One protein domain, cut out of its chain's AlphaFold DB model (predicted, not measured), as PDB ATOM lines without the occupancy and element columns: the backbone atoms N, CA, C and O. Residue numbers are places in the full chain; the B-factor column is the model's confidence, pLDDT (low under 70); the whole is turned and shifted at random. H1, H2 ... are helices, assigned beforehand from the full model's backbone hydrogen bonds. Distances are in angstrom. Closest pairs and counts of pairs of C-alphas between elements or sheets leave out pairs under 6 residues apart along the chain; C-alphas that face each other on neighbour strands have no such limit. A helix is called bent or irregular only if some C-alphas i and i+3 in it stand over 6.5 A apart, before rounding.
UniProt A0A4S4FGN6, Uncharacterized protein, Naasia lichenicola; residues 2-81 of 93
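AT A GLANCE: This is residues 2 to 81 of the 93 residues of an uncharacterized protein of Naasia lichenicola (UniProt A0A4S4FGN6). Four helices joined end to end make an open four-sided frame with an empty middle, in which H4, the longest helix, is one side and H3, H2 and H1 are the other three. The frame is nearly closed at one corner, where the end of H4 comes near the beginning of H1, and no two helices touch. The printed part has 80 residues with four named helices, in the order H1, H2, H3, H4 along the chain, and no named strand; the class is all helix. The whole is only just extended, close to loose, with a radius of gyration of the C-alphas of 17.8 A, and it is flat, spanning 46 by 40 by 20 A.

IN THESE COORDINATES: H4, residues 57 to 79, is 33.1 A from first to last C-alpha and ends with C-alpha 79 at (420.093, 306.366, 548.537). It is irregular: C-alphas 58 and 61 are 7.4 A apart, and its line is a rough one. H3, residues 40 to 55, is 22.6 A long and begins with C-alpha 40 at (385.731, 284.642, 550.781). H2, residues 23 to 37, is 19.1 A long. H1, residues 2 to 20, is 27.6 A long and begins with C-alpha 2 at (430.075, 301.597, 553.606).

HOW THE PARTS SIT: H4 and H1 are close but not clearly touching; their closest C-alphas, those of Ala 79 and Lys 4, are 7.4 A apart. Their lines stand at a steep tilt of 66 degrees, and they run opposite ways. H4 and H3 are close but not clearly touching, the closest C-alphas being those of Val 60 and Val 53 at 7.5 A, and they are about perpendicular at 76 degrees. H3 and H2 are also close but not clearly touching, with the C-alphas of Gln 43 and Trp 37 closest at 7.2 A, and they are about perpendicular at 83 degrees. H1 and H2 meet only through their link. H1 and H3 are apart, and so are H2 and H4. In H1 and H3 every O i to N i+4 pair is within hydrogen-bond range, while in H2 10 of 11 and in H4 17 of 19 are.

THE WHOLE: The two C-alphas farthest apart, those of Lys 2 and Asp 40, are 47.6 A apart, while those of Lys 2 and Lys 81 are 15.8 A apart. The printed part has no cut. The links H1 to H2, H2 to H3 and H3 to H4 are tight. Residues 9 to 36, 38 to 45 and 47 to 71 stand free. The mean pLDDT of the printed part is 74.2, and 26 residues are under 70, among them residues 20 to 22, 24 to 32 and 77 to 81.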
ATOM      1  N   LYS A   2     430.278 301.874 552.166       60.88
ATOM      2  CA  LYS A   2     430.075 301.597 553.606       60.88
ATOM      3  C   LYS A   2     428.717 302.068 554.176       60.88
ATOM      4  O   LYS A   2     428.100 301.339 554.938       60.88
ATOM      5  N   GLY A   3     428.202 303.226 553.746       73.25
ATOM      6  CA  GLY A   3     426.942 303.782 554.275       73.25
ATOM      7  C   GLY A   3     425.667 303.012 553.895       73.25
ATOM      8  O   GLY A   3     424.729 302.947 554.682       73.25
ATOM      9  N   LYS A   4     425.641 302.367 552.719       73.06
ATOM     10  CA  LYS A   4     424.457 301.627 552.234       73.06
ATOM     11  C   LYS A   4     424.235 300.332 553.025       73.06
ATOM     12  O   LYS A   4     423.097 299.985 553.319       73.06
ATOM     13  N   LEU A   5     425.323 299.659 553.416       81.00
ATOM     14  CA  LEU A   5     425.281 298.444 554.239       81.00
ATOM     15  C   LEU A   5     424.808 298.734 555.669       81.00
ATOM     16  O   LEU A   5     423.988 297.991 556.197       81.00
ATOM     17  N   VAL A   6     425.263 299.837 556.270       84.94
ATOM     18  CA  VAL A   6     424.830 300.245 557.618       84.94
ATOM     19  C   VAL A   6     423.347 300.630 557.631       84.94
ATOM     20  O   VAL A   6     422.623 300.228 558.539       84.94
ATOM     21  N   PHE A   7     422.860 301.327 556.597       85.62
ATOM     22  CA  PHE A   7     421.434 301.640 556.459       85.62
ATOM     23  C   PHE A   7     420.572 300.381 556.283       85.62
ATOM     24  O   PHE A   7     419.555 300.238 556.958       85.62
ATOM     25  N   ALA A   8     420.994 299.439 555.431       86.06
ATOM     26  CA  ALA A   8     420.285 298.174 555.242       86.06
ATOM     27  C   ALA A   8     420.246 297.336 556.533       86.06
ATOM     28  O   ALA A   8     419.194 296.814 556.896       86.06
ATOM     29  N   ALA A   9     421.365 297.267 557.261       89.06
ATOM     30  CA  ALA A   9     421.433 296.595 558.555       89.06
ATOM     31  C   ALA A   9     420.510 297.259 559.592       89.06
ATOM     32  O   ALA A   9     419.769 296.564 560.286       89.06
ATOM     33  N   GLY A  10     420.486 298.593 559.650       90.44
ATOM     34  CA  GLY A  10     419.581 299.352 560.516       90.44
ATOM     35  C   GLY A  10     418.104 299.139 560.175       90.44
ATOM     36  O   GLY A  10     417.293 298.958 561.079       90.44
ATOM     37  N   ALA A  11     417.750 299.087 558.889       90.94
ATOM     38  CA  ALA A  11     416.383 298.817 558.445       90.94
ATOM     39  C   ALA A  11     415.934 297.390 558.794       90.94
ATOM     40  O   ALA A  11     414.830 297.201 559.306       90.94
ATOM     41  N   ALA A  12     416.797 296.392 558.581       88.06
ATOM     42  CA  ALA A  12     416.517 295.005 558.944       88.06
ATOM     43  C   ALA A  12     416.334 294.846 560.463       88.06
ATOM     44  O   ALA A  12     415.344 294.275 560.919       88.06
ATOM     45  N   LEU A  13     417.244 295.419 561.255       90.69
ATOM     46  CA  LEU A  13     417.148 295.424 562.717       90.69
ATOM     47  C   LEU A  13     415.901 296.175 563.203       90.69
ATOM     48  O   LEU A  13     415.186 295.681 564.074       90.69
ATOM     49  N   GLY A  14     415.589 297.326 562.604       87.06
ATOM     50  CA  GLY A  14     414.391 298.106 562.906       87.06
ATOM     51  C   GLY A  14     413.097 297.353 562.599       87.06
ATOM     52  O   GLY A  14     412.157 297.412 563.388       87.06
ATOM     53  N   TYR A  15     413.055 296.580 561.511       84.69
ATOM     54  CA  TYR A  15     411.906 295.740 561.166       84.69
ATOM     55  C   TYR A  15     411.706 294.591 562.166       84.69
ATOM     56  O   TYR A  15     410.580 294.328 562.589       84.69
ATOM     57  N   VAL A  16     412.784 293.936 562.611       82.12
ATOM     58  CA  VAL A  16     412.718 292.842 563.599       82.12
ATOM     59  C   VAL A  16     412.301 293.353 564.979       82.12
ATOM     60  O   VAL A  16     411.451 292.754 565.636       82.12
ATOM     61  N   LEU A  17     412.850 294.481 565.432       81.88
ATOM     62  CA  LEU A  17     412.451 295.065 566.714       81.88
ATOM     63  C   LEU A  17     411.038 295.669 566.650       81.88
ATOM     64  O   LEU A  17     410.255 295.482 567.583       81.88
ATOM     65  N   GLY A  18     410.686 296.325 565.543       69.44
ATOM     66  CA  GLY A  18     409.363 296.911 565.319       69.44
ATOM     67  C   GLY A  18     408.250 295.866 565.233       69.44
ATOM     68  O   GLY A  18     407.181 296.054 565.812       69.44
ATOM     69  N   SER A  19     408.512 294.723 564.594       73.75
ATOM     70  CA  SER A  19     407.573 293.592 564.555       73.75
ATOM     71  C   SER A  19     407.438 292.886 565.911       73.75
ATOM     72  O   SER A  19     406.357 292.399 566.247       73.75
ATOM     73  N   ARG A  20     408.492 292.876 566.742       67.50
ATOM     74  CA  ARG A  20     408.496 292.193 568.049       67.50
ATOM     75  C   ARG A  20     407.827 292.985 569.180       67.50
ATOM     76  O   ARG A  20     407.260 292.373 570.086       67.50
ATOM     77  N   ALA A  21     407.843 294.319 569.140       65.31
ATOM     78  CA  ALA A  21     407.324 295.169 570.224       65.31
ATOM     79  C   ALA A  21     405.784 295.160 570.372       65.31
ATOM     80  O   ALA A  21     405.244 295.648 571.363       65.31
ATOM     81  N   GLY A  22     405.053 294.584 569.412       58.94
ATOM     82  CA  GLY A  22     403.602 294.734 569.311       58.94
ATOM     83  C   GLY A  22     402.732 293.712 570.045       58.94
ATOM     84  O   GLY A  22     401.521 293.861 569.974       58.94
ATOM     85  N   ARG A  23     403.261 292.682 570.728       70.00
ATOM     86  CA  ARG A  23     402.501 291.475 571.165       70.00
ATOM     87  C   ARG A  23     401.091 291.719 571.740       70.00
ATOM     88  O   ARG A  23     400.166 291.023 571.343       70.00
ATOM     89  N   LYS A  24     400.873 292.726 572.598       63.62
ATOM     90  CA  LYS A  24     399.539 293.019 573.179       63.62
ATOM     91  C   LYS A  24     398.513 293.561 572.168       63.62
ATOM     92  O   LYS A  24     397.334 293.240 572.256       63.62
ATOM     93  N   ARG A  25     398.952 294.383 571.209       64.19
ATOM     94  CA  ARG A  25     398.120 294.888 570.099       64.19
ATOM     95  C   ARG A  25     398.116 293.928 568.914       64.19
ATOM     96  O   ARG A  25     397.121 293.857 568.205       64.19
ATOM     97  N   TYR A  26     399.185 293.155 568.750       62.75
ATOM     98  CA  TYR A  26     399.315 292.119 567.739       62.75
ATOM     99  C   TYR A  26     398.258 291.041 567.943       62.75
ATOM    100  O   TYR A  26     397.626 290.674 566.974       62.75
ATOM    101  N   GLU A  27     397.973 290.605 569.175       65.19
ATOM    102  CA  GLU A  27     396.891 289.634 569.430       65.19
ATOM    103  C   GLU A  27     395.496 290.183 569.064       65.19
ATOM    104  O   GLU A  27     394.683 289.476 568.468       65.19
ATOM    105  N   GLN A  28     395.225 291.469 569.326       62.53
ATOM    106  CA  GLN A  28     393.958 292.107 568.929       62.53
ATOM    107  C   GLN A  28     393.838 292.233 567.405       62.53
ATOM    108  O   GLN A  28     392.801 291.917 566.821       62.53
ATOM    109  N   ILE A  29     394.918 292.659 566.752       68.06
ATOM    110  CA  ILE A  29     394.983 292.786 565.297       68.06
ATOM    111  C   ILE A  29     394.954 291.402 564.644       68.06
ATOM    112  O   ILE A  29     394.310 291.249 563.619       68.06
ATOM    113  N   LYS A  30     395.565 290.380 565.252       67.62
ATOM    114  CA  LYS A  30     395.604 288.995 564.767       67.62
ATOM    115  C   LYS A  30     394.227 288.350 564.775       67.62
ATOM    116  O   LYS A  30     393.895 287.685 563.806       67.62
ATOM    117  N   SER A  31     393.409 288.577 565.804       67.69
ATOM    118  CA  SER A  31     392.014 288.107 565.829       67.69
ATOM    119  C   SER A  31     391.192 288.704 564.677       67.69
ATOM    120  O   SER A  31     390.506 287.989 563.946       67.69
ATOM    121  N   ASN A  32     391.333 290.012 564.440       65.69
ATOM    122  CA  ASN A  32     390.657 290.688 563.332       65.69
ATOM    123  C   ASN A  32     391.231 290.274 561.969       65.69
ATOM    124  O   ASN A  32     390.481 290.040 561.027       65.69
ATOM    125  N   ALA A  33     392.548 290.109 561.879       70.81
ATOM    126  CA  ALA A  33     393.234 289.638 560.688       70.81
ATOM    127  C   ALA A  33     392.852 288.195 560.361       70.81
ATOM    128  O   ALA A  33     392.647 287.898 559.198       70.81
ATOM    129  N   GLN A  34     392.679 287.311 561.348       67.50
ATOM    130  CA  GLN A  34     392.205 285.944 561.127       67.50
ATOM    131  C   GLN A  34     390.779 285.921 560.580       67.50
ATOM    132  O   GLN A  34     390.513 285.159 559.653       67.50
ATOM    133  N   LYS A  35     389.884 286.777 561.091       68.44
ATOM    134  CA  LYS A  35     388.526 286.918 560.543       68.44
ATOM    135  C   LYS A  35     388.536 287.412 559.097       68.44
ATOM    136  O   LYS A  35     387.796 286.893 558.273       68.44
ATOM    137  N   VAL A  36     389.402 288.372 558.777       74.06
ATOM    138  CA  VAL A  36     389.570 288.878 557.408       74.06
ATOM    139  C   VAL A  36     390.243 287.836 556.506       74.06
ATOM    140  O   VAL A  36     389.830 287.659 555.366       74.06
ATOM    141  N   TRP A  37     391.214 287.083 557.019       73.00
ATOM    142  CA  TRP A  37     391.916 286.020 556.294       73.00
ATOM    143  C   TRP A  37     390.994 284.862 555.903       73.00
ATOM    144  O   TRP A  37     391.168 284.258 554.852       73.00
ATOM    145  N   HIS A  38     389.986 284.580 556.732       71.75
ATOM    146  CA  HIS A  38     388.963 283.569 556.454       71.75
ATOM    147  C   HIS A  38     387.789 284.100 555.618       71.75
ATOM    148  O   HIS A  38     386.825 283.370 555.413       71.75
ATOM    149  N   SER A  39     387.834 285.348 555.143       73.50
ATOM    150  CA  SER A  39     386.777 285.879 554.282       73.50
ATOM    151  C   SER A  39     386.934 285.394 552.834       73.50
ATOM    152  O   SER A  39     388.043 285.364 552.293       73.50
ATOM    153  N   ASP A  40     385.811 285.064 552.188       64.94
ATOM    154  CA  ASP A  40     385.731 284.642 550.781       64.94
ATOM    155  C   ASP A  40     386.557 285.485 549.787       64.94
ATOM    156  O   ASP A  40     387.215 284.900 548.922       64.94
ATOM    157  N   PRO A  41     386.586 286.834 549.856       73.12
ATOM    158  CA  PRO A  41     387.406 287.622 548.934       73.12
ATOM    159  C   PRO A  41     388.911 287.386 549.115       73.12
ATOM    160  O   PRO A  41     389.652 287.409 548.133       73.12
ATOM    161  N   VAL A  42     389.369 287.116 550.339       73.38
ATOM    162  CA  VAL A  42     390.785 286.832 550.607       73.38
ATOM    163  C   VAL A  42     391.144 285.424 550.151       73.38
ATOM    164  O   VAL A  42     392.172 285.247 549.507       73.38
ATOM    165  N   GLN A  43     390.277 284.436 550.378       73.38
ATOM    166  CA  GLN A  43     390.498 283.078 549.873       73.38
ATOM    167  C   GLN A  43     390.522 283.024 548.338       73.38
ATOM    168  O   GLN A  43     391.381 282.353 547.767       73.38
ATOM    169  N   LYS A  44     389.653 283.788 547.659       72.06
ATOM    170  CA  LYS A  44     389.686 283.925 546.191       72.06
ATOM    171  C   LYS A  44     390.976 284.581 545.698       72.06
ATOM    172  O   LYS A  44     391.567 284.091 544.742       72.06
ATOM    173  N   GLY A  45     391.430 285.647 546.359       74.19
ATOM    174  CA  GLY A  45     392.685 286.319 546.015       74.19
ATOM    175  C   GLY A  45     393.917 285.437 546.240       74.19
ATOM    176  O   GLY A  45     394.800 285.391 545.390       74.19
ATOM    177  N   VAL A  46     393.954 284.682 547.343       76.00
ATOM    178  CA  VAL A  46     395.022 283.710 547.625       76.00
ATOM    179  C   VAL A  46     395.016 282.587 546.594       76.00
ATOM    180  O   VAL A  46     396.078 282.253 546.087       76.00
ATOM    181  N   GLY A  47     393.843 282.059 546.225       72.00
ATOM    182  CA  GLY A  47     393.721 281.055 545.166       72.00
ATOM    183  C   GLY A  47     394.259 281.550 543.823       72.00
ATOM    184  O   GLY A  47     395.013 280.839 543.173       72.00
ATOM    185  N   GLN A  48     393.960 282.799 543.452       71.44
ATOM    186  CA  GLN A  48     394.496 283.414 542.235       71.44
ATOM    187  C   GLN A  48     396.023 283.520 542.272       71.44
ATOM    188  O   GLN A  48     396.688 283.147 541.312       71.44
ATOM    189  N   VAL A  49     396.587 283.978 543.391       75.12
ATOM    190  CA  VAL A  49     398.044 284.091 543.567       75.12
ATOM    191  C   VAL A  49     398.717 282.719 543.586       75.12
ATOM    192  O   VAL A  49     399.787 282.571 543.007       75.12
ATOM    193  N   GLN A  50     398.094 281.715 544.204       70.69
ATOM    194  CA  GLN A  50     398.567 280.332 544.201       70.69
ATOM    195  C   GLN A  50     398.674 279.801 542.765       70.69
ATOM    196  O   GLN A  50     399.708 279.247 542.419       70.69
ATOM    197  N   SER A  51     397.676 280.060 541.910       69.62
ATOM    198  CA  SER A  51     397.714 279.663 540.494       69.62
ATOM    199  C   SER A  51     398.842 280.344 539.720       69.62
ATOM    200  O   SER A  51     399.557 279.675 538.988       69.62
ATOM    201  N   PHE A  52     399.076 281.642 539.940       71.94
ATOM    202  CA  PHE A  52     400.239 282.320 539.355       71.94
ATOM    203  C   PHE A  52     401.561 281.728 539.858       71.94
ATOM    204  O   PHE A  52     402.511 281.616 539.095       71.94
ATOM    205  N   VAL A  53     401.650 281.348 541.134       72.06
ATOM    206  CA  VAL A  53     402.850 280.695 541.674       72.06
ATOM    207  C   VAL A  53     403.056 279.322 541.048       72.06
ATOM    208  O   VAL A  53     404.184 279.024 540.674       72.06
ATOM    209  N   ASP A  54     401.996 278.525 540.904       73.88
ATOM    210  CA  ASP A  54     402.043 277.189 540.305       73.88
ATOM    211  C   ASP A  54     402.425 277.248 538.811       73.88
ATOM    212  O   ASP A  54     403.284 276.488 538.361       73.88
ATOM    213  N   ASP A  55     401.886 278.217 538.065       72.19
ATOM    214  CA  ASP A  55     402.218 278.455 536.651       72.19
ATOM    215  C   ASP A  55     403.652 278.979 536.459       72.19
ATOM    216  O   ASP A  55     404.288 278.728 535.433       72.19
ATOM    217  N   HIS A  56     404.192 279.672 537.464       67.56
ATOM    218  CA  HIS A  56     405.543 280.228 537.463       67.56
ATOM    219  C   HIS A  56     406.533 279.431 538.321       67.56
ATOM    220  O   HIS A  56     407.629 279.925 538.569       67.56
ATOM    221  N   VAL A  57     406.221 278.193 538.740       68.25
ATOM    222  CA  VAL A  57     407.150 277.304 539.477       68.25
ATOM    223  C   VAL A  57     408.561 277.252 538.867       68.25
ATOM    224  O   VAL A  57     409.524 277.371 539.631       68.25
ATOM    225  N   PRO A  58     408.747 277.130 537.535       70.25
ATOM    226  CA  PRO A  58     410.088 277.173 536.941       70.25
ATOM    227  C   PRO A  58     410.744 278.571 536.951       70.25
ATOM    228  O   PRO A  58     411.971 278.657 536.899       70.25
ATOM    229  N   ASP A  59     409.963 279.646 537.090       69.56
ATOM    230  CA  ASP A  59     410.408 281.050 537.130       69.56
ATOM    231  C   ASP A  59     410.533 281.617 538.555       69.56
ATOM    232  O   ASP A  59     410.992 282.741 538.751       69.56
ATOM    233  N   VAL A  60     410.171 280.856 539.590       75.75
ATOM    234  CA  VAL A  60     410.345 281.259 540.995       75.75
ATOM    235  C   VAL A  60     411.756 281.807 541.258       75.75
ATOM    236  O   VAL A  60     411.868 282.914 541.789       75.75
ATOM    237  N   PRO A  61     412.856 281.132 540.862       76.50
ATOM    238  CA  PRO A  61     414.187 281.672 541.122       76.50
ATOM    239  C   PRO A  61     414.491 282.958 540.333       76.50
ATOM    240  O   PRO A  61     415.199 283.819 540.860       76.50
ATOM    241  N   THR A  62     413.962 283.136 539.118       77.62
ATOM    242  CA  THR A  62     414.203 284.332 538.289       77.62
ATOM    243  C   THR A  62     413.387 285.527 538.772       77.62
ATOM    244  O   THR A  62     413.949 286.602 538.965       77.62
ATOM    245  N   VAL A  63     412.109 285.338 539.103       80.81
ATOM    246  CA  VAL A  63     411.231 286.391 539.646       80.81
ATOM    247  C   VAL A  63     411.722 286.879 541.008       80.81
ATOM    248  O   VAL A  63     411.729 288.086 541.268       80.81
ATOM    249  N   LEU A  64     412.196 285.972 541.870       81.62
ATOM    250  CA  LEU A  64     412.836 286.366 543.126       81.62
ATOM    251  C   LEU A  64     414.139 287.133 542.883       81.62
ATOM    252  O   LEU A  64     414.372 288.146 543.545       81.62
ATOM    253  N   ALA A  65     414.974 286.690 541.941       85.56
ATOM    254  CA  ALA A  65     416.227 287.368 541.623       85.56
ATOM    255  C   ALA A  65     415.998 288.770 541.031       85.56
ATOM    256  O   ALA A  65     416.664 289.720 541.446       85.56
ATOM    257  N   ASP A  66     415.042 288.926 540.118       86.00
ATOM    258  CA  ASP A  66     414.730 290.200 539.466       86.00
ATOM    259  C   ASP A  66     414.003 291.161 540.403       86.00
ATOM    260  O   ASP A  66     414.341 292.345 540.465       86.00
ATOM    261  N   GLY A  67     413.060 290.656 541.202       85.31
ATOM    262  CA  GLY A  67     412.408 291.427 542.256       85.31
ATOM    263  C   GLY A  67     413.420 291.930 543.284       85.31
ATOM    264  O   GLY A  67     413.448 293.122 543.596       85.31
ATOM    265  N   ALA A  68     414.315 291.053 543.750       86.38
ATOM    266  CA  ALA A  68     415.378 291.427 544.676       86.38
ATOM    267  C   ALA A  68     416.328 292.462 544.060       86.38
ATOM    268  O   ALA A  68     416.564 293.497 544.683       86.38
ATOM    269  N   LYS A  69     416.820 292.246 542.831       86.56
ATOM    270  CA  LYS A  69     417.677 293.215 542.125       86.56
ATOM    271  C   LYS A  69     416.989 294.567 541.981       86.56
ATOM    272  O   LYS A  69     417.577 295.572 542.348       86.56
ATOM    273  N   LYS A  70     415.724 294.609 541.560       86.12
ATOM    274  CA  LYS A  70     414.971 295.860 541.372       86.12
ATOM    275  C   LYS A  70     414.754 296.624 542.681       86.12
ATOM    276  O   LYS A  70     414.824 297.851 542.689       86.12
ATOM    277  N   VAL A  71     414.508 295.923 543.789       84.88
ATOM    278  CA  VAL A  71     414.382 296.538 545.121       84.88
ATOM    279  C   VAL A  71     415.732 297.067 545.598       84.88
ATOM    280  O   VAL A  71     415.816 298.207 546.057       84.88
ATOM    281  N   ILE A  72     416.791 296.270 545.446       82.69
ATOM    282  CA  ILE A  72     418.157 296.661 545.801       82.69
ATOM    283  C   ILE A  72     418.587 297.870 544.965       82.69
ATOM    284  O   ILE A  72     419.073 298.836 545.543       82.69
ATOM    285  N   ASP A  73     418.332 297.875 543.657       83.06
ATOM    286  CA  ASP A  73     418.667 298.961 542.731       83.06
ATOM    287  C   ASP A  73     417.821 300.214 542.974       83.06
ATOM    288  O   ASP A  73     418.345 301.326 542.963       83.06
ATOM    289  N   GLY A  74     416.526 300.066 543.260       82.06
ATOM    290  CA  GLY A  74     415.640 301.184 543.589       82.06
ATOM    291  C   GLY A  74     416.042 301.879 544.890       82.06
ATOM    292  O   GLY A  74     416.114 303.109 544.954       82.06
ATOM    293  N   VAL A  75     416.386 301.103 545.921       73.81
ATOM    294  CA  VAL A  75     416.922 301.632 547.183       73.81
ATOM    295  C   VAL A  75     418.340 302.165 546.985       73.81
ATOM    296  O   VAL A  75     418.679 303.217 547.524       73.81
ATOM    297  N   ALA A  76     419.163 301.508 546.168       73.69
ATOM    298  CA  ALA A  76     420.515 301.942 545.863       73.69
ATOM    299  C   ALA A  76     420.539 303.262 545.085       73.69
ATOM    300  O   ALA A  76     421.376 304.101 545.411       73.69
ATOM    301  N   GLY A  77     419.655 303.455 544.107       67.00
ATOM    302  CA  GLY A  77     419.520 304.676 543.316       67.00
ATOM    303  C   GLY A  77     418.905 305.823 544.115       67.00
ATOM    304  O   GLY A  77     419.376 306.957 544.028       67.00
ATOM    305  N   LYS A  78     417.920 305.533 544.977       61.69
ATOM    306  CA  LYS A  78     417.314 306.535 545.869       61.69
ATOM    307  C   LYS A  78     418.265 306.972 546.988       61.69
ATOM    308  O   LYS A  78     418.345 308.162 547.274       61.69
ATOM    309  N   ALA A  79     419.051 306.054 547.552       58.53
ATOM    310  CA  ALA A  79     420.093 306.366 548.537       58.53
ATOM    311  C   ALA A  79     421.298 307.112 547.934       58.53
ATOM    312  O   ALA A  79     422.044 307.764 548.657       58.53
ATOM    313  N   SER A  80     421.497 307.028 546.618       58.84
ATOM    314  CA  SER A  80     422.564 307.740 545.910       58.84
ATOM    315  C   SER A  80     422.190 309.177 545.500       58.84
ATOM    316  O   SER A  80     423.070 309.885 545.020       58.84
ATOM    317  N   LYS A  81     420.934 309.634 545.679       49.75
ATOM    318  CA  LYS A  81     420.466 310.946 545.172       49.75
ATOM    319  C   LYS A  81     420.397 312.110 546.192       49.75
ATOM    320  O   LYS A  81     420.007 313.192 545.770       49.75
TER     321      LYS A  81